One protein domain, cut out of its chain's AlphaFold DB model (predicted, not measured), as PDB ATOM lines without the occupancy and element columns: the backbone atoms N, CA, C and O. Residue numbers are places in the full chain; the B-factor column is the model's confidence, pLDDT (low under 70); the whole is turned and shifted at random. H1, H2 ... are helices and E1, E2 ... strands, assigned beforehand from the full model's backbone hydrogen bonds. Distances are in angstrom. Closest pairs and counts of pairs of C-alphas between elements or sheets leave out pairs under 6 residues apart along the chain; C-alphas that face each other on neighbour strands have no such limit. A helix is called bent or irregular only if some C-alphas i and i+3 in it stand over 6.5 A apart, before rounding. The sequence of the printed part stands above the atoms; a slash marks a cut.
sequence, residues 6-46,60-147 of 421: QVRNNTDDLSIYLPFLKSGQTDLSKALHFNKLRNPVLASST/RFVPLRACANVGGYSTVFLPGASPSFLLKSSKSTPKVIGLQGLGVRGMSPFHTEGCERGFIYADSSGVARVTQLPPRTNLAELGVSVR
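What this domain is: This is residues 6 to 46 and 60 to 147 of the 421 residues of an uncharacterized protein of Candidatus Bathyarchaeota archaeon (UniProt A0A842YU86). Two small sheets stand partly face to face as a sandwich, the strongly twisted E4 to E7 and the bent E8 to E10, and a narrow three-stranded arm, E1 to E3, reaches away from them with H1 at its far end. The arm makes much of the length, and residues 132 to 147 form a tail with no named element. The 129 printed residues, under half of them in named elements, run E1 E2 H1 E3 E4 E5 E6 E7 E8 E9 E10; the class is mostly strand. The three sheets are antiparallel, in the orders E1 E2 E3, E4 E5 E6 E7 and E8 E9 E10. The whole is compact, with a radius of gyration of the C-alphas of 16.2 A, but elongated, spanning 53 by 32 by 24 A.

Where its parts are: E1 is residues 6 to 8, from C-alpha 6 at (284.444, 450.444, 158.411). E2, residues 14 to 21, is 23.0 A long; H1 is residues 28 to 31 and E3 residues 32 to 37. E4 is residues 65 to 70, with C-alpha 65 at (292.104, 443.599, 161.327), E5 residues 73 to 78, E6 residues 84 to 87 and E7 residues 95 to 98. E8, residues 104 to 112, is 21.3 A long and bends by 52 degrees at residue 109; E9, residues 115 to 123, is 18.4 A long and bends by 82 degrees at residue 118. E10, residues 128 to 131, ends at C-alpha 131, (290.315, 428.441, 166.843).

How they stand to each other: E4 E5 E6 E7 is a meander, each strand the antiparallel neighbour of the one before; N 67 and O 75 are 2.8 A apart, N 78 and O 84 2.8 A, N 85 and O 97 2.8 A. E8 E9 E10 is another, with N 108 and O 120 at 2.8 A and N 121 and O 129 at 3.0 A. Their facing parts are 10.0 A apart centre to centre. The closest C-alphas of E4 and E9, Val 70 and Arg 117, are 5.2 A apart. E6 and E9 are apart. E2 pairs staggered: with E1 over residues 14 to 16, N 7 and O 15 at 2.9 A, and with E3 over residues 16 to 21, N 18 and O 35 at 2.9 A. H1 only grazes that sheet; it is too short for an O i to N i+4 pair, and its one O i to N i+3 pair is within range.

The domain as a whole: The farthest C-alphas, Gly 24 and Ser 125, are 54.2 A apart. Residues 47 to 59 are not printed; C-alphas 46 and 60 are 12.8 A apart. Of the links printed whole, none is long. Mean pLDDT of the printed part is 88.6; residues 45 to 46 and 60 to 61 are under 70.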
ATOM      1  N   GLN A   6     284.731 450.681 156.997       90.19
ATOM      2  CA  GLN A   6     284.444 450.444 158.411       90.19
ATOM      3  C   GLN A   6     285.156 451.486 159.272       90.19
ATOM      4  O   GLN A   6     286.361 451.688 159.138       90.19
ATOM      5  N   VAL A   7     284.416 452.120 160.179       90.00
ATOM      6  CA  VAL A   7     284.945 453.108 161.121       90.00
ATOM      7  C   VAL A   7     284.607 452.657 162.536       90.00
ATOM      8  O   VAL A   7     283.436 452.452 162.848       90.00
ATOM      9  N   ARG A   8     285.633 452.502 163.375       89.38
ATOM     10  CA  ARG A   8     285.512 452.291 164.824       89.38
ATOM     11  C   ARG A   8     285.711 453.641 165.506       89.38
ATOM     12  O   ARG A   8     286.709 454.304 165.222       89.38
ATOM     13  N   ASN A   9     284.771 454.064 166.343       86.94
ATOM     14  CA  ASN A   9     284.924 455.294 167.123       86.94
ATOM     15  C   ASN A   9     285.696 455.029 168.436       86.94
ATOM     16  O   ASN A   9     286.184 453.928 168.683       86.94
ATOM     17  N   ASN A  10     285.825 456.052 169.278       82.81
ATOM     18  CA  ASN A  10     286.467 455.953 170.592       82.81
ATOM     19  C   ASN A  10     285.646 455.170 171.637       82.81
ATOM     20  O   ASN A  10     286.211 454.784 172.654       82.81
ATOM     21  N   THR A  11     284.350 454.939 171.403       81.69
ATOM     22  CA  THR A  11     283.481 454.104 172.254       81.69
ATOM     23  C   THR A  11     283.433 452.648 171.794       81.69
ATOM     24  O   THR A  11     282.587 451.894 172.257       81.69
ATOM     25  N   ASP A  12     284.328 452.243 170.885       81.31
ATOM     26  CA  ASP A  12     284.377 450.922 170.250       81.31
ATOM     27  C   ASP A  12     283.186 450.560 169.348       81.31
ATOM     28  O   ASP A  12     283.147 449.462 168.785       81.31
ATOM     29  N   ASP A  13     282.269 451.495 169.101       86.31
ATOM     30  CA  ASP A  13     281.154 451.286 168.189       86.31
ATOM     31  C   ASP A  13     281.605 451.279 166.729       86.31
ATOM     32  O   ASP A  13     282.409 452.099 166.262       86.31
ATOM     33  N   LEU A  14     281.013 450.354 165.974       90.00
ATOM     34  CA  LEU A  14     281.313 450.134 164.569       90.00
ATOM     35  C   LEU A  14     280.258 450.784 163.666       90.00
ATOM     36  O   LEU A  14     279.087 450.396 163.657       90.00
ATOM     37  N   SER A  15     280.700 451.724 162.832       92.00
ATOM     38  CA  SER A  15     279.930 452.277 161.717       92.00
ATOM     39  C   SER A  15     280.388 451.671 160.394       92.00
ATOM     40  O   SER A  15     281.581 451.638 160.090       92.00
ATOM     41  N   ILE A  16     279.431 451.209 159.588       92.88
ATOM     42  CA  ILE A  16     279.684 450.542 158.307       92.88
ATOM     43  C   ILE A  16     279.072 451.381 157.189       92.88
ATOM     44  O   ILE A  16     277.910 451.777 157.272       92.88
ATOM     45  N   TYR A  17     279.836 451.615 156.128       93.19
ATOM     46  CA  TYR A  17     279.421 452.398 154.973       93.19
ATOM     47  C   TYR A  17     279.588 451.594 153.683       93.19
ATOM     48  O   TYR A  17     280.665 451.068 153.398       93.19
ATOM     49  N   LEU A  18     278.519 451.515 152.891       91.06
ATOM     50  CA  LEU A  18     278.530 450.885 151.575       91.06
ATOM     51  C   LEU A  18     278.839 451.945 150.507       91.06
ATOM     52  O   LEU A  18     278.094 452.927 150.422       91.06
ATOM     53  N   PRO A  19     279.885 451.775 149.683       90.88
ATOM     54  CA  PRO A  19     280.123 452.672 148.564       90.88
ATOM     55  C   PRO A  19     279.062 452.469 147.480       90.88
ATOM     56  O   PRO A  19     278.650 451.345 147.186       90.88
ATOM     57  N   PHE A  20     278.669 453.553 146.829       90.50
ATOM     58  CA  PHE A  20     277.900 453.513 145.595       90.50
ATOM     59  C   PHE A  20     278.344 454.639 144.666       90.50
ATOM     60  O   PHE A  20     278.811 455.688 145.111       90.50
ATOM     61  N   LEU A  21     278.211 454.406 143.362       89.38
ATOM     62  CA  LEU A  21     278.510 455.403 142.342       89.38
ATOM     63  C   LEU A  21     277.212 456.074 141.905       89.38
ATOM     64  O   LEU A  21     276.262 455.405 141.496       89.38
ATOM     65  N   LYS A  22     277.175 457.400 141.984       87.06
ATOM     66  CA  LYS A  22     276.076 458.199 141.445       87.06
ATOM     67  C   LYS A  22     276.211 458.289 139.924       87.06
ATOM     68  O   LYS A  22     277.289 458.572 139.405       87.06
ATOM     69  N   SER A  23     275.117 458.054 139.205       82.75
ATOM     70  CA  SER A  23     275.090 458.161 137.745       82.75
ATOM     71  C   SER A  23     275.281 459.612 137.279       82.75
ATOM     72  O   SER A  23     274.830 460.555 137.932       82.75
ATOM     73  N   GLY A  24     275.949 459.797 136.135       80.56
ATOM     74  CA  GLY A  24     276.087 461.105 135.475       80.56
ATOM     75  C   GLY A  24     277.285 461.964 135.905       80.56
ATOM     76  O   GLY A  24     277.333 463.138 135.553       80.56
ATOM     77  N   GLN A  25     278.250 461.412 136.646       76.50
ATOM     78  CA  GLN A  25     279.516 462.073 136.986       76.50
ATOM     79  C   GLN A  25     280.689 461.264 136.416       76.50
ATOM     80  O   GLN A  25     280.729 460.047 136.571       76.50
ATOM     81  N   THR A  26     281.634 461.928 135.745       77.12
ATOM     82  CA  THR A  26     282.842 461.296 135.177       77.12
ATOM     83  C   THR A  26     284.011 461.261 136.162       77.12
ATOM     84  O   THR A  26     284.894 460.417 136.040       77.12
ATOM     85  N   ASP A  27     284.010 462.159 137.147       86.81
ATOM     86  CA  ASP A  27     285.033 462.259 138.185       86.81
ATOM     87  C   ASP A  27     284.676 461.363 139.380       86.81
ATOM     88  O   ASP A  27     283.624 461.530 140.004       86.81
ATOM     89  N   LEU A  28     285.563 460.417 139.714       82.56
ATOM     90  CA  LEU A  28     285.363 459.449 140.796       82.56
ATOM     91  C   LEU A  28     285.134 460.137 142.146       82.56
ATOM     92  O   LEU A  28     284.313 459.672 142.933       82.56
ATOM     93  N   SER A  29     285.815 461.260 142.397       83.44
ATOM     94  CA  SER A  29     285.703 462.005 143.658       83.44
ATOM     95  C   SER A  29     284.305 462.595 143.884       83.44
ATOM     96  O   SER A  29     283.869 462.740 145.023       83.44
ATOM     97  N   LYS A  30     283.584 462.894 142.796       83.88
ATOM     98  CA  LYS A  30     282.210 463.420 142.805       83.88
ATOM     99  C   LYS A  30     281.156 462.332 142.612       83.88
ATOM    100  O   LYS A  30     279.995 462.545 142.947       83.88
ATOM    101  N   ALA A  31     281.543 461.194 142.038       88.38
ATOM    102  CA  ALA A  31     280.659 460.062 141.791       88.38
ATOM    103  C   ALA A  31     280.556 459.114 142.995       88.38
ATOM    104  O   ALA A  31     279.498 458.518 143.199       88.38
ATOM    105  N   LEU A  32     281.631 458.947 143.775       90.12
ATOM    106  CA  LEU A  32     281.685 458.020 144.903       90.12
ATOM    107  C   LEU A  32     280.989 458.603 146.134       90.12
ATOM    108  O   LEU A  32     281.446 459.572 146.736       90.12
ATOM    109  N   HIS A  33     279.908 457.955 146.543       90.69
ATOM    110  CA  HIS A  33     279.182 458.263 147.764       90.69
ATOM    111  C   HIS A  33     279.117 457.042 148.674       90.69
ATOM    112  O   HIS A  33     279.358 455.908 148.260       90.69
ATOM    113  N   PHE A  34     278.766 457.284 149.932       91.88
ATOM    114  CA  PHE A  34     278.713 456.265 150.966       91.88
ATOM    115  C   PHE A  34     277.346 456.269 151.630       91.88
ATOM    116  O   PHE A  34     276.876 457.307 152.090       91.88
ATOM    117  N   ASN A  35     276.713 455.102 151.692       92.69
ATOM    118  CA  ASN A  35     275.474 454.914 152.428       92.69
ATOM    119  C   ASN A  35     275.775 454.241 153.770       92.69
ATOM    120  O   ASN A  35     276.352 453.150 153.794       92.69
ATOM    121  N   LYS A  36     275.393 454.877 154.882       93.31
ATOM    122  CA  LYS A  36     275.563 454.298 156.218       93.31
ATOM    123  C   LYS A  36     274.608 453.118 156.376       93.31
ATOM    124  O   LYS A  36     273.397 453.266 156.246       93.31
ATOM    125  N   LEU A  37     275.149 451.944 156.677       91.69
ATOM    126  CA  LEU A  37     274.354 450.756 156.953       91.69
ATOM    127  C   LEU A  37     273.915 450.733 158.419       91.69
ATOM    128  O   LEU A  37     274.651 451.147 159.317       91.69
ATOM    129  N   ARG A  38     272.714 450.202 158.664       88.81
ATOM    130  CA  ARG A  38     272.222 449.949 160.020       88.81
ATOM    131  C   ARG A  38     273.040 448.825 160.655       88.81
ATOM    132  O   ARG A  38     273.024 447.699 160.159       88.81
ATOM    133  N   ASN A  39     273.697 449.130 161.768       87.31
ATOM    134  CA  ASN A  39     274.323 448.157 162.655       87.31
ATOM    135  C   ASN A  39     273.567 448.169 163.998       87.31
ATOM    136  O   ASN A  39     273.629 449.184 164.686       87.31
ATOM    137  N   PRO A  40     272.818 447.108 164.356       85.00
ATOM    138  CA  PRO A  40     272.124 447.032 165.640       85.00
ATOM    139  C   PRO A  40     273.034 446.584 166.797       85.00
ATOM    140  O   PRO A  40     272.581 446.572 167.935       85.00
ATOM    141  N   VAL A  41     274.278 446.176 166.520       85.19
ATOM    142  CA  VAL A  41     275.210 445.679 167.538       85.19
ATOM    143  C   VAL A  41     275.960 446.851 168.160       85.19
ATOM    144  O   VAL A  41     276.682 447.561 167.454       85.19
ATOM    145  N   LEU A  42     275.788 447.017 169.469       83.56
ATOM    146  CA  LEU A  42     276.500 447.989 170.295       83.56
ATOM    147  C   LEU A  42     277.759 447.357 170.889       83.56
ATOM    148  O   LEU A  42     277.763 446.166 171.213       83.56
ATOM    149  N   ALA A  43     278.813 448.152 171.055       79.81
ATOM    150  CA  ALA A  43     279.969 447.719 171.824       79.81
ATOM    151  C   ALA A  43     279.579 447.568 173.304       79.81
ATOM    152  O   ALA A  43     278.996 448.469 173.903       79.81
ATOM    153  N   SER A  44     279.886 446.421 173.911       75.19
ATOM    154  CA  SER A  44     279.780 446.274 175.364       75.19
ATOM    155  C   SER A  44     280.971 446.964 176.024       75.19
ATOM    156  O   SER A  44     282.118 446.773 175.598       75.19
ATOM    157  N   SER A  45     280.701 447.747 177.069       64.44
ATOM    158  CA  SER A  45     281.737 448.268 177.954       64.44
ATOM    159  C   SER A  45     282.401 447.114 178.701       64.44
ATOM    160  O   SER A  45     281.762 446.123 179.062       64.44
ATOM    161  N   THR A  46     283.708 447.222 178.924       56.94
ATOM    162  CA  THR A  46     284.435 446.287 179.782       56.94
ATOM    163  C   THR A  46     283.783 446.297 181.171       56.94
ATOM    164  O   THR A  46     283.614 447.388 181.719       56.94
ATOM    165  N   ARG A  60     294.474 450.397 175.343       63.34
ATOM    166  CA  ARG A  60     295.256 450.056 174.159       63.34
ATOM    167  C   ARG A  60     294.321 449.979 172.957       63.34
ATOM    168  O   ARG A  60     293.597 448.999 172.791       63.34
ATOM    169  N   PHE A  61     294.357 450.997 172.101       68.38
ATOM    170  CA  PHE A  61     293.580 450.998 170.866       68.38
ATOM    171  C   PHE A  61     294.176 449.995 169.875       68.38
ATOM    172  O   PHE A  61     295.258 450.200 169.323       68.38
ATOM    173  N   VAL A  62     293.474 448.883 169.659       78.56
ATOM    174  CA  VAL A  62     293.884 447.869 168.687       78.56
ATOM    175  C   VAL A  62     293.088 448.087 167.394       78.56
ATOM    176  O   VAL A  62     291.852 448.097 167.433       78.56
ATOM    177  N   PRO A  63     293.759 448.280 166.243       86.00
ATOM    178  CA  PRO A  63     293.073 448.571 164.992       86.00
ATOM    179  C   PRO A  63     292.224 447.386 164.521       86.00
ATOM    180  O   PRO A  63     292.475 446.228 164.865       86.00
ATOM    181  N   LEU A  64     291.233 447.689 163.680       91.56
ATOM    182  CA  LEU A  64     290.487 446.675 162.939       91.56
ATOM    183  C   LEU A  64     291.452 445.833 162.100       91.56
ATOM    184  O   LEU A  64     292.342 446.369 161.436       91.56
ATOM    185  N   ARG A  65     291.253 444.515 162.089       92.00
ATOM    186  CA  ARG A  65     292.104 443.599 161.327       92.00
ATOM    187  C   ARG A  65     291.343 442.986 160.163       92.00
ATOM    188  O   ARG A  65     290.463 442.155 160.359       92.00
ATOM    189  N   ALA A  66     291.719 443.353 158.942       92.25
ATOM    190  CA  ALA A  66     291.235 442.676 157.746       92.25
ATOM    191  C   ALA A  66     291.812 441.254 157.664       92.25
ATOM    192  O   ALA A  66     292.997 441.027 157.914       92.25
ATOM    193  N   CYS A  67     290.972 440.283 157.323       92.38
ATOM    194  CA  CYS A  67     291.345 438.883 157.170       92.38
ATOM    195  C   CYS A  67     290.777 438.357 155.851       92.38
ATOM    196  O   CYS A  67     289.576 438.420 155.599       92.38
ATOM    197  N   ALA A  68     291.648 437.846 154.981       90.12
ATOM    198  CA  ALA A  68     291.244 437.450 153.635       90.12
ATOM    199  C   ALA A  68     290.417 436.153 153.608       90.12
ATOM    200  O   ALA A  68     289.538 436.016 152.760       90.12
ATOM    201  N   ASN A  69     290.710 435.204 154.503       89.75
ATOM    202  CA  ASN A  69     290.153 433.856 154.449       89.75
ATOM    203  C   ASN A  69     290.145 433.200 155.838       89.75
ATOM    204  O   ASN A  69     291.093 432.513 156.213       89.75
ATOM    205  N   VAL A  70     289.069 433.426 156.592       93.00
ATOM    206  CA  VAL A  70     288.786 432.766 157.874       93.00
ATOM    207  C   VAL A  70     287.511 431.952 157.693       93.00
ATOM    208  O   VAL A  70     286.449 432.507 157.422       93.00
ATOM    209  N   GLY A  71     287.618 430.624 157.749       89.19
ATOM    210  CA  GLY A  71     286.507 429.706 157.479       89.19
ATOM    211  C   GLY A  71     285.866 429.879 156.094       89.19
ATOM    212  O   GLY A  71     284.679 429.616 155.941       89.19
ATOM    213  N   GLY A  72     286.617 430.373 155.100       89.56
ATOM    214  CA  GLY A  72     286.109 430.687 153.757       89.56
ATOM    215  C   GLY A  72     285.534 432.098 153.594       89.56
ATOM    216  O   GLY A  72     285.196 432.487 152.476       89.56
ATOM    217  N   TYR A  73     285.457 432.887 154.666       90.38
ATOM    218  CA  TYR A  73     284.991 434.268 154.615       90.38
ATOM    219  C   TYR A  73     286.164 435.249 154.500       90.38
ATOM    220  O   TYR A  73     287.195 435.093 155.156       90.38
ATOM    221  N   SER A  74     285.973 436.307 153.713       90.62
ATOM    222  CA  SER A  74     286.744 437.547 153.854       90.62
ATOM    223  C   SER A  74     286.066 438.370 154.940       90.62
ATOM    224  O   SER A  74     284.869 438.615 154.822       90.62
ATOM    225  N   THR A  75     286.791 438.729 155.999       92.44
ATOM    226  CA  THR A  75     286.237 439.281 157.244       92.44
ATOM    227  C   THR A  75     287.028 440.488 157.725       92.44
ATOM    228  O   THR A  75     288.201 440.648 157.388       92.44
ATOM    229  N   VAL A  76     286.419 441.308 158.577       94.06
ATOM    230  CA  VAL A  76     287.144 442.298 159.389       94.06
ATOM    231  C   VAL A  76     286.917 441.953 160.850       94.06
ATOM    232  O   VAL A  76     285.781 441.749 161.261       94.06
ATOM    233  N   PHE A  77     287.984 441.842 161.627       94.19
ATOM    234  CA  PHE A  77     287.909 441.542 163.048       94.19
ATOM    235  C   PHE A  77     288.070 442.811 163.880       94.19
ATOM    236  O   PHE A  77     288.991 443.601 163.652       94.19
ATOM    237  N   LEU A  78     287.176 442.971 164.847       92.62
ATOM    238  CA  LEU A  78     287.188 443.994 165.877       92.62
ATOM    239  C   LEU A  78     287.765 443.373 167.162       92.62
ATOM    240  O   LEU A  78     287.068 442.589 167.799       92.62
ATOM    241  N   PRO A  79     289.023 443.667 167.533       91.19
ATOM    242  CA  PRO A  79     289.591 443.305 168.835       91.19
ATOM    243  C   PRO A  79     289.131 444.275 169.935       91.19
ATOM    244  O   PRO A  79     288.757 445.409 169.645       91.19
ATOM    245  N   GLY A  80     289.227 443.880 171.202       88.19
ATOM    246  CA  GLY A  80     288.823 444.698 172.351       88.19
ATOM    247  C   GLY A  80     287.978 443.916 173.352       88.19
ATOM    248  O   GLY A  80     287.997 442.685 173.348       88.19
ATOM    249  N   ALA A  81     287.238 444.635 174.199       84.62
ATOM    250  CA  ALA A  81     286.355 444.043 175.207       84.62
ATOM    251  C   ALA A  81     285.192 443.249 174.587       84.62
ATOM    252  O   ALA A  81     284.806 442.217 175.124       84.62
ATOM    253  N   SER A  82     284.704 443.696 173.423       87.62
ATOM    254  CA  SER A  82     283.615 443.070 172.660       87.62
ATOM    255  C   SER A  82     284.115 442.519 171.319       87.62
ATOM    256  O   SER A  82     283.824 443.087 170.258       87.62
ATOM    257  N   PRO A  83     284.925 441.445 171.328       91.38
ATOM    258  CA  PRO A  83     285.553 440.932 170.124       91.38
ATOM    259  C   PRO A  83     284.498 440.481 169.117       91.38
ATOM    260  O   PRO A  83     283.606 439.712 169.456       91.38
ATOM    261  N   SER A  84     284.585 440.948 167.873       92.69
ATOM    262  CA  SER A  84     283.544 440.685 166.873       92.69
ATOM    263  C   SER A  84     284.111 440.489 165.474       92.69
ATOM    264  O   SER A  84     285.084 441.128 165.079       92.69
ATOM    265  N   PHE A  85     283.465 439.640 164.682       93.31
ATOM    266  CA  PHE A  85     283.702 439.528 163.249       93.31
ATOM    267  C   PHE A  85     282.646 440.305 162.472       93.31
ATOM    268  O   PHE A  85     281.449 440.082 162.629       93.31
ATOM    269  N   LEU A  86     283.088 441.157 161.559       93.25
ATOM    270  CA  LEU A  86     282.273 441.632 160.456       93.25
ATOM    271  C   LEU A  86     282.320 440.585 159.340       93.25
ATOM    272  O   LEU A  86     283.388 440.328 158.779       93.25
ATOM    273  N   LEU A  87     281.169 439.988 159.033       92.06
ATOM    274  CA  LEU A  87     280.973 438.913 158.059       92.06
ATOM    275  C   LEU A  87     279.990 439.353 156.971       92.06
ATOM    276  O   LEU A  87     279.024 440.056 157.240       92.06
ATOM    277  N   LYS A  88     280.231 438.961 155.720       88.88
ATOM    278  CA  LYS A  88     279.406 439.331 154.560       88.88
ATOM    279  C   LYS A  88     279.417 438.168 153.581       88.88
ATOM    280  O   LYS A  88     280.490 437.665 153.249       88.88
ATOM    281  N   SER A  89     278.243 437.767 153.108       87.38
ATOM    282  CA  SER A  89     278.107 436.821 151.997       87.38
ATOM    283  C   SER A  89     277.823 437.566 150.689       87.38
ATOM    284  O   SER A  89     277.582 438.771 150.686       87.38
ATOM    285  N   SER A  90     277.803 436.859 149.559       86.19
ATOM    286  CA  SER A  90     277.367 437.440 148.281       86.19
ATOM    287  C   SER A  90     275.883 437.831 148.263       86.19
ATOM    288  O   SER A  90     275.470 438.596 147.398       86.19
ATOM    289  N   LYS A  91     275.089 437.323 149.215       87.62
ATOM    290  CA  LYS A  91     273.633 437.499 149.295       87.62
ATOM    291  C   LYS A  91     273.185 438.370 150.470       87.62
ATOM    292  O   LYS A  91     271.989 438.564 150.650       87.62
ATOM    293  N   SER A  92     274.113 438.873 151.285       88.50
ATOM    294  CA  SER A  92     273.780 439.601 152.510       88.50
ATOM    295  C   SER A  92     274.534 440.916 152.650       88.50
ATOM    296  O   SER A  92     275.633 441.115 152.125       88.50
ATOM    297  N   THR A  93     273.932 441.835 153.401       88.81
ATOM    298  CA  THR A  93     274.648 442.993 153.933       88.81
ATOM    299  C   THR A  93     275.635 442.545 155.019       88.81
ATOM    300  O   THR A  93     275.414 441.501 155.635       88.81
ATOM    301  N   PRO A  94     276.725 443.299 155.262       90.19
ATOM    302  CA  PRO A  94     277.657 442.996 156.343       90.19
ATOM    303  C   PRO A  94     276.942 442.866 157.695       90.19
ATOM    304  O   PRO A  94     276.082 443.683 158.029       90.19
ATOM    305  N   LYS A  95     277.314 441.849 158.469       91.50
ATOM    306  CA  LYS A  95     276.787 441.534 159.798       91.50
ATOM    307  C   LYS A  95     277.916 441.492 160.811       91.50
ATOM    308  O   LYS A  95     278.972 440.937 160.523       91.50
ATOM    309  N   VAL A  96     277.681 442.062 161.987       92.06
ATOM    310  CA  VAL A  96     278.604 441.995 163.123       92.06
ATOM    311  C   VAL A  96     278.200 440.804 163.983       92.06
ATOM    312  O   VAL A  96     277.065 440.745 164.444       92.06
ATOM    313  N   ILE A  97     279.111 439.852 164.168       91.81
ATOM    314  CA  ILE A  97     278.912 438.650 164.979       91.81
ATOM    315  C   ILE A  97     279.941 438.650 166.103       91.81
ATOM    316  O   ILE A  97     281.143 438.587 165.840       91.81
ATOM    317  N   GLY A  98     279.469 438.707 167.347       90.56
ATOM    318  CA  GLY A  98     280.324 438.639 168.529       90.56
ATOM    319  C   GLY A  98     281.001 437.276 168.674       90.56
ATOM    320  O   GLY A  98     280.389 436.229 168.443       90.56
ATOM    321  N   LEU A  99     282.271 437.291 169.066       89.94
ATOM    322  CA  LEU A  99     283.003 436.115 169.513       89.94
ATOM    323  C   LEU A  99     282.702 435.899 171.000       89.94
ATOM    324  O   LEU A  99     282.894 436.797 171.814       89.94
ATOM    325  N   GLN A 100     282.232 434.705 171.350       87.19
ATOM    326  CA  GLN A 100     281.971 434.337 172.742       87.19
ATOM    327  C   GLN A 100     283.283 434.216 173.530       87.19
ATOM    328  O   GLN A 100     284.255 433.643 173.034       87.19
ATOM    329  N   GLY A 101     283.286 434.703 174.772       84.75
ATOM    330  CA  GLY A 101     284.420 434.602 175.692       84.75
ATOM    331  C   GLY A 101     284.908 435.956 176.207       84.75
ATOM    332  O   GLY A 101     284.165 436.930 176.240       84.75
ATOM    333  N   LEU A 102     286.166 435.981 176.648       87.44
ATOM    334  CA  LEU A 102     286.832 437.186 177.143       87.44
ATOM    335  C   LEU A 102     287.223 438.130 175.997       87.44
ATOM    336  O   LEU A 102     287.303 437.727 174.834       87.44
ATOM    337  N   GLY A 103     287.550 439.376 176.350       87.94
ATOM    338  CA  GLY A 103     288.094 440.350 175.407       87.94
ATOM    339  C   GLY A 103     289.349 439.840 174.689       87.94
ATOM    340  O   GLY A 103     290.118 439.045 175.229       87.94
ATOM    341  N   VAL A 104     289.576 440.311 173.465       91.00
ATOM    342  CA  VAL A 104     290.700 439.881 172.618       91.00
ATOM    343  C   VAL A 104     291.701 441.015 172.452       91.00
ATOM    344  O   VAL A 104     291.378 442.055 171.881       91.00
ATOM    345  N   ARG A 105     292.943 440.787 172.894       89.38
ATOM    346  CA  ARG A 105     294.062 441.741 172.775       89.38
ATOM    347  C   ARG A 105     294.591 441.839 171.345       89.38
ATOM    348  O   ARG A 105     295.098 442.872 170.926       89.38
ATOM    349  N   GLY A 106     294.490 440.750 170.596       89.31
ATOM    350  CA  GLY A 106     294.910 440.673 169.206       89.31
ATOM    351  C   GLY A 106     294.583 439.309 168.623       89.31
ATOM    352  O   GLY A 106     294.538 438.310 169.335       89.31
ATOM    353  N   MET A 107     294.347 439.274 167.318       93.25
ATOM    354  CA  MET A 107     294.040 438.060 166.562       93.25
ATOM    355  C   MET A 107     294.847 438.066 165.276       93.25
ATOM    356  O   MET A 107     295.061 439.146 164.739       93.25
ATOM    357  N   SER A 108     295.269 436.904 164.777       93.19
ATOM    358  CA  SER A 108     295.838 436.702 163.443       93.19
ATOM    359  C   SER A 108     295.156 435.532 162.728       93.19
ATOM    360  O   SER A 108     294.874 434.525 163.378       93.19
ATOM    361  N   PRO A 109     294.944 435.594 161.398       94.38
ATOM    362  CA  PRO A 109     294.643 434.400 160.616       94.38
ATOM    363  C   PRO A 109     295.699 433.321 160.868       94.38
ATOM    364  O   PRO A 109     296.885 433.639 161.007       94.38
ATOM    365  N   PHE A 110     295.264 432.066 160.939       94.38
ATOM    366  CA  PHE A 110     296.128 430.932 161.247       94.38
ATOM    367  C   PHE A 110     295.677 429.707 160.452       94.38
ATOM    368  O   PHE A 110     294.525 429.291 160.540       94.38
ATOM    369  N   HIS A 111     296.579 429.150 159.646       93.88
ATOM    370  CA  HIS A 111     296.295 428.005 158.788       93.88
ATOM    371  C   HIS A 111     297.420 426.980 158.923       93.88
ATOM    372  O   HIS A 111     298.558 427.254 158.550       93.88
ATOM    373  N   THR A 112     297.093 425.820 159.483       92.88
ATOM    374  CA  THR A 112     297.997 424.674 159.663       92.88
ATOM    375  C   THR A 112     297.231 423.378 159.409       92.88
ATOM    376  O   THR A 112     296.006 423.400 159.312       92.88
ATOM    377  N   GLU A 113     297.929 422.244 159.331       91.00
ATOM    378  CA  GLU A 113     297.312 420.921 159.142       91.00
ATOM    379  C   GLU A 113     296.243 420.608 160.208       91.00
ATOM    380  O   GLU A 113     295.178 420.092 159.886       91.00
ATOM    381  N   GLY A 114     296.473 421.009 161.464       88.81
ATOM    382  CA  GLY A 114     295.504 420.852 162.558       88.81
ATOM    383  C   GLY A 114     294.457 421.970 162.669       88.81
ATOM    384  O   GLY A 114     293.593 421.910 163.539       88.81
ATOM    385  N   CYS A 115     294.539 423.015 161.840       90.94
ATOM    386  CA  CYS A 115     293.647 424.173 161.883       90.94
ATOM    387  C   CYS A 115     293.519 424.787 160.485       90.94
ATOM    388  O   CYS A 115     294.162 425.782 160.136       90.94
ATOM    389  N   GLU A 116     292.682 424.177 159.653       91.94
ATOM    390  CA  GLU A 116     292.410 424.665 158.310       91.94
ATOM    391  C   GLU A 116     291.639 426.001 158.345       91.94
ATOM    392  O   GLU A 116     290.485 426.067 158.772       91.94
ATOM    393  N   ARG A 117     292.277 427.077 157.868       92.88
ATOM    394  CA  ARG A 117     291.662 428.410 157.646       92.88
ATOM    395  C   ARG A 117     291.038 428.990 158.922       92.88
ATOM    396  O   ARG A 117     289.997 429.645 158.871       92.88
ATOM    397  N   GLY A 118     291.655 428.725 160.065       95.12
ATOM    398  CA  GLY A 118     291.242 429.279 161.341       95.12
ATOM    399  C   GLY A 118     291.900 430.619 161.645       95.12
ATOM    400  O   GLY A 118     292.320 431.384 160.771       95.12
ATOM    401  N   PHE A 119     291.972 430.902 162.935       95.31
ATOM    402  CA  PHE A 119     292.594 432.085 163.496       95.31
ATOM    403  C   PHE A 119     293.180 431.762 164.869       95.31
ATOM    404  O   PHE A 119     292.739 430.844 165.559       95.31
ATOM    405  N   ILE A 120     294.197 432.518 165.260       95.44
ATOM    406  CA  ILE A 120     294.790 432.479 166.591       95.44
ATOM    407  C   ILE A 120     294.574 433.830 167.253       95.44
ATOM    408  O   ILE A 120     294.774 434.866 166.618       95.44
ATOM    409  N   TYR A 121     294.166 433.844 168.514       94.50
ATOM    410  CA  TYR A 121     293.991 435.085 169.257       94.50
ATOM    411  C   TYR A 121     294.519 434.976 170.683       94.50
ATOM    412  O   TYR A 121     294.561 433.889 171.249       94.50
ATOM    413  N   ALA A 122     294.933 436.110 171.242       94.06
ATOM    414  CA  ALA A 122     295.289 436.238 172.650       94.06
ATOM    415  C   ALA A 122     294.122 436.890 173.395       94.06
ATOM    416  O   ALA A 122     293.706 438.001 173.044       94.06
ATOM    417  N   ASP A 123     293.585 436.195 174.393       91.19
ATOM    418  CA  ASP A 123     292.529 436.737 175.244       91.19
ATOM    419  C   ASP A 123     293.078 437.739 176.279       91.19
ATOM    420  O   ASP A 123     294.286 437.991 176.388       91.19
ATOM    421  N   SER A 124     292.173 438.380 177.016       88.50
ATOM    422  CA  SER A 124     292.513 439.383 178.021       88.50
ATOM    423  C   SER A 124     293.248 438.810 179.233       88.50
ATOM    424  O   SER A 124     293.892 439.591 179.930       88.50
ATOM    425  N   SER A 125     293.234 437.490 179.456       90.00
ATOM    426  CA  SER A 125     294.041 436.818 180.483       90.00
ATOM    427  C   SER A 125     295.422 436.382 179.978       90.00
ATOM    428  O   SER A 125     296.224 435.865 180.750       90.00
ATOM    429  N   GLY A 126     295.748 436.644 178.707       88.31
ATOM    430  CA  GLY A 126     297.053 436.328 178.124       88.31
ATOM    431  C   GLY A 126     297.174 434.894 177.604       88.31
ATOM    432  O   GLY A 126     298.278 434.467 177.271       88.31
ATOM    433  N   VAL A 127     296.066 434.160 177.493       93.44
ATOM    434  CA  VAL A 127     296.035 432.816 176.917       93.44
ATOM    435  C   VAL A 127     295.857 432.917 175.403       93.44
ATOM    436  O   VAL A 127     294.909 433.517 174.892       93.44
ATOM    437  N   ALA A 128     296.790 432.314 174.665       94.38
ATOM    438  CA  ALA A 128     296.696 432.175 173.218       94.38
ATOM    439  C   ALA A 128     295.819 430.968 172.853       94.38
ATOM    440  O   ALA A 128     296.053 429.853 173.318       94.38
ATOM    441  N   ARG A 129     294.820 431.181 171.994       94.12
ATOM    442  CA  ARG A 129     293.851 430.164 171.570       94.12
ATOM    443  C   ARG A 129     293.872 430.025 170.057       94.12
ATOM    444  O   ARG A 129     293.704 431.010 169.341       94.12
ATOM    445  N   VAL A 130     294.068 428.799 169.580       95.31
ATOM    446  CA  VAL A 130     293.908 428.431 168.167       95.31
ATOM    447  C   VAL A 130     292.460 428.002 167.960       95.31
ATOM    448  O   VAL A 130     291.940 427.185 168.717       95.31
ATOM    449  N   THR A 131     291.768 428.590 166.986       94.00
ATOM    450  CA  THR A 131     290.315 428.441 166.843       94.00
ATOM    451  C   THR A 131     289.893 428.443 165.378       94.00
ATOM    452  O   THR A 131     290.530 429.054 164.521       94.00
ATOM    453  N   GLN A 132     288.792 427.759 165.082       93.88
ATOM    454  CA  GLN A 132     288.142 427.764 163.776       93.88
ATOM    455  C   GLN A 132     286.691 428.215 163.920       93.88
ATOM    456  O   GLN A 132     286.068 428.028 164.966       93.88
ATOM    457  N   LEU A 133     286.143 428.797 162.852       92.12
ATOM    458  CA  LEU A 133     284.706 429.046 162.788       92.12
ATOM    459  C   LEU A 133     283.954 427.706 162.741       92.12
ATOM    460  O   LEU A 133     284.424 426.772 162.085       92.12
ATOM    461  N   PRO A 134     282.790 427.595 163.406       90.19
ATOM    462  CA  PRO A 134     282.047 426.346 163.454       90.19
ATOM    463  C   PRO A 134     281.624 425.909 162.041       90.19
ATOM    464  O   PRO A 134     281.056 426.714 161.292       90.19
ATOM    465  N   PRO A 135     281.867 424.643 161.656       87.25
ATOM    466  CA  PRO A 135     281.514 424.156 160.331       87.25
ATOM    467  C   PRO A 135     279.993 424.069 160.166       87.25
ATOM    468  O   PRO A 135     279.260 423.828 161.124       87.25
ATOM    469  N   ARG A 136     279.519 424.191 158.916       87.12
ATOM    470  CA  ARG A 136     278.088 424.089 158.546       87.12
ATOM    471  C   ARG A 136     277.179 425.097 159.269       87.12
ATOM    472  O   ARG A 136     275.990 424.837 159.453       87.12
ATOM    473  N   THR A 137     277.729 426.251 159.631       91.12
ATOM    474  CA  THR A 137     277.010 427.332 160.305       91.12
ATOM    475  C   THR A 137     276.953 428.563 159.410       91.12
ATOM    476  O   THR A 137     277.964 429.011 158.865       91.12
ATOM    477  N   ASN A 138     275.757 429.120 159.255       91.06
ATOM    478  CA  ASN A 138     275.540 430.405 158.617       91.06
ATOM    479  C   ASN A 138     275.819 431.511 159.636       91.06
ATOM    480  O   ASN A 138     275.144 431.605 160.658       91.06
ATOM    481  N   LEU A 139     276.830 432.325 159.347       89.94
ATOM    482  CA  LEU A 139     277.257 433.429 160.206       89.94
ATOM    483  C   LEU A 139     277.013 434.801 159.559       89.94
ATOM    484  O   LEU A 139     277.120 435.825 160.221       89.94
ATOM    485  N   ALA A 140     276.721 434.847 158.258       87.50
ATOM    486  CA  ALA A 140     276.786 436.083 157.480       87.50
ATOM    487  C   ALA A 140     275.420 436.613 157.024       87.50
ATOM    488  O   ALA A 140     275.339 437.767 156.606       87.50
ATOM    489  N   GLU A 141     274.356 435.809 157.045       87.88
ATOM    490  CA  GLU A 141     273.069 436.212 156.458       87.88
ATOM    491  C   GLU A 141     272.111 436.829 157.483       87.88
ATOM    492  O   GLU A 141     271.574 437.911 157.248       87.88
ATOM    493  N   LEU A 142     271.939 436.184 158.639       86.50
ATOM    494  CA  LEU A 142     270.883 436.530 159.601       86.50
ATOM    495  C   LEU A 142     271.332 437.494 160.710       86.50
ATOM    496  O   LEU A 142     270.497 437.991 161.455       86.50
ATOM    497  N   GLY A 143     272.632 437.786 160.823       84.31
ATOM    498  CA  GLY A 143     273.167 438.565 161.950       84.31
ATOM    499  C   GLY A 143     273.254 437.782 163.263       84.31
ATOM    500  O   GLY A 143     273.600 438.349 164.290       84.31
ATOM    501  N   VAL A 144     272.984 436.481 163.210       88.31
ATOM    502  CA  VAL A 144     273.142 435.512 164.293       88.31
ATOM    503  C   VAL A 144     273.739 434.224 163.726       88.31
ATOM    504  O   VAL A 144     273.642 433.964 162.524       88.31
ATOM    505  N   SER A 145     274.370 433.428 164.587       90.75
ATOM    506  CA  SER A 145     274.941 432.129 164.225       90.75
ATOM    507  C   SER A 145     273.840 431.075 164.108       90.75
ATOM    508  O   SER A 145     273.184 430.762 165.100       90.75
ATOM    509  N   VAL A 146     273.619 430.529 162.906       92.62
ATOM    510  CA  VAL A 146     272.527 429.576 162.641       92.62
ATOM    511  C   VAL A 146     273.034 428.320 161.949       92.62
ATOM    512  O   VAL A 146     273.629 428.377 160.874       92.62
ATOM    513  N   ARG A 147     272.725 427.155 162.519       92.38
ATOM    514  CA  ARG A 147     272.961 425.845 161.903       92.38
ATOM    515  C   ARG A 147     271.626 425.208 161.532       92.38
ATOM    516  O   ARG A 147     270.787 424.976 162.395       92.38
TER     517      ARG A 147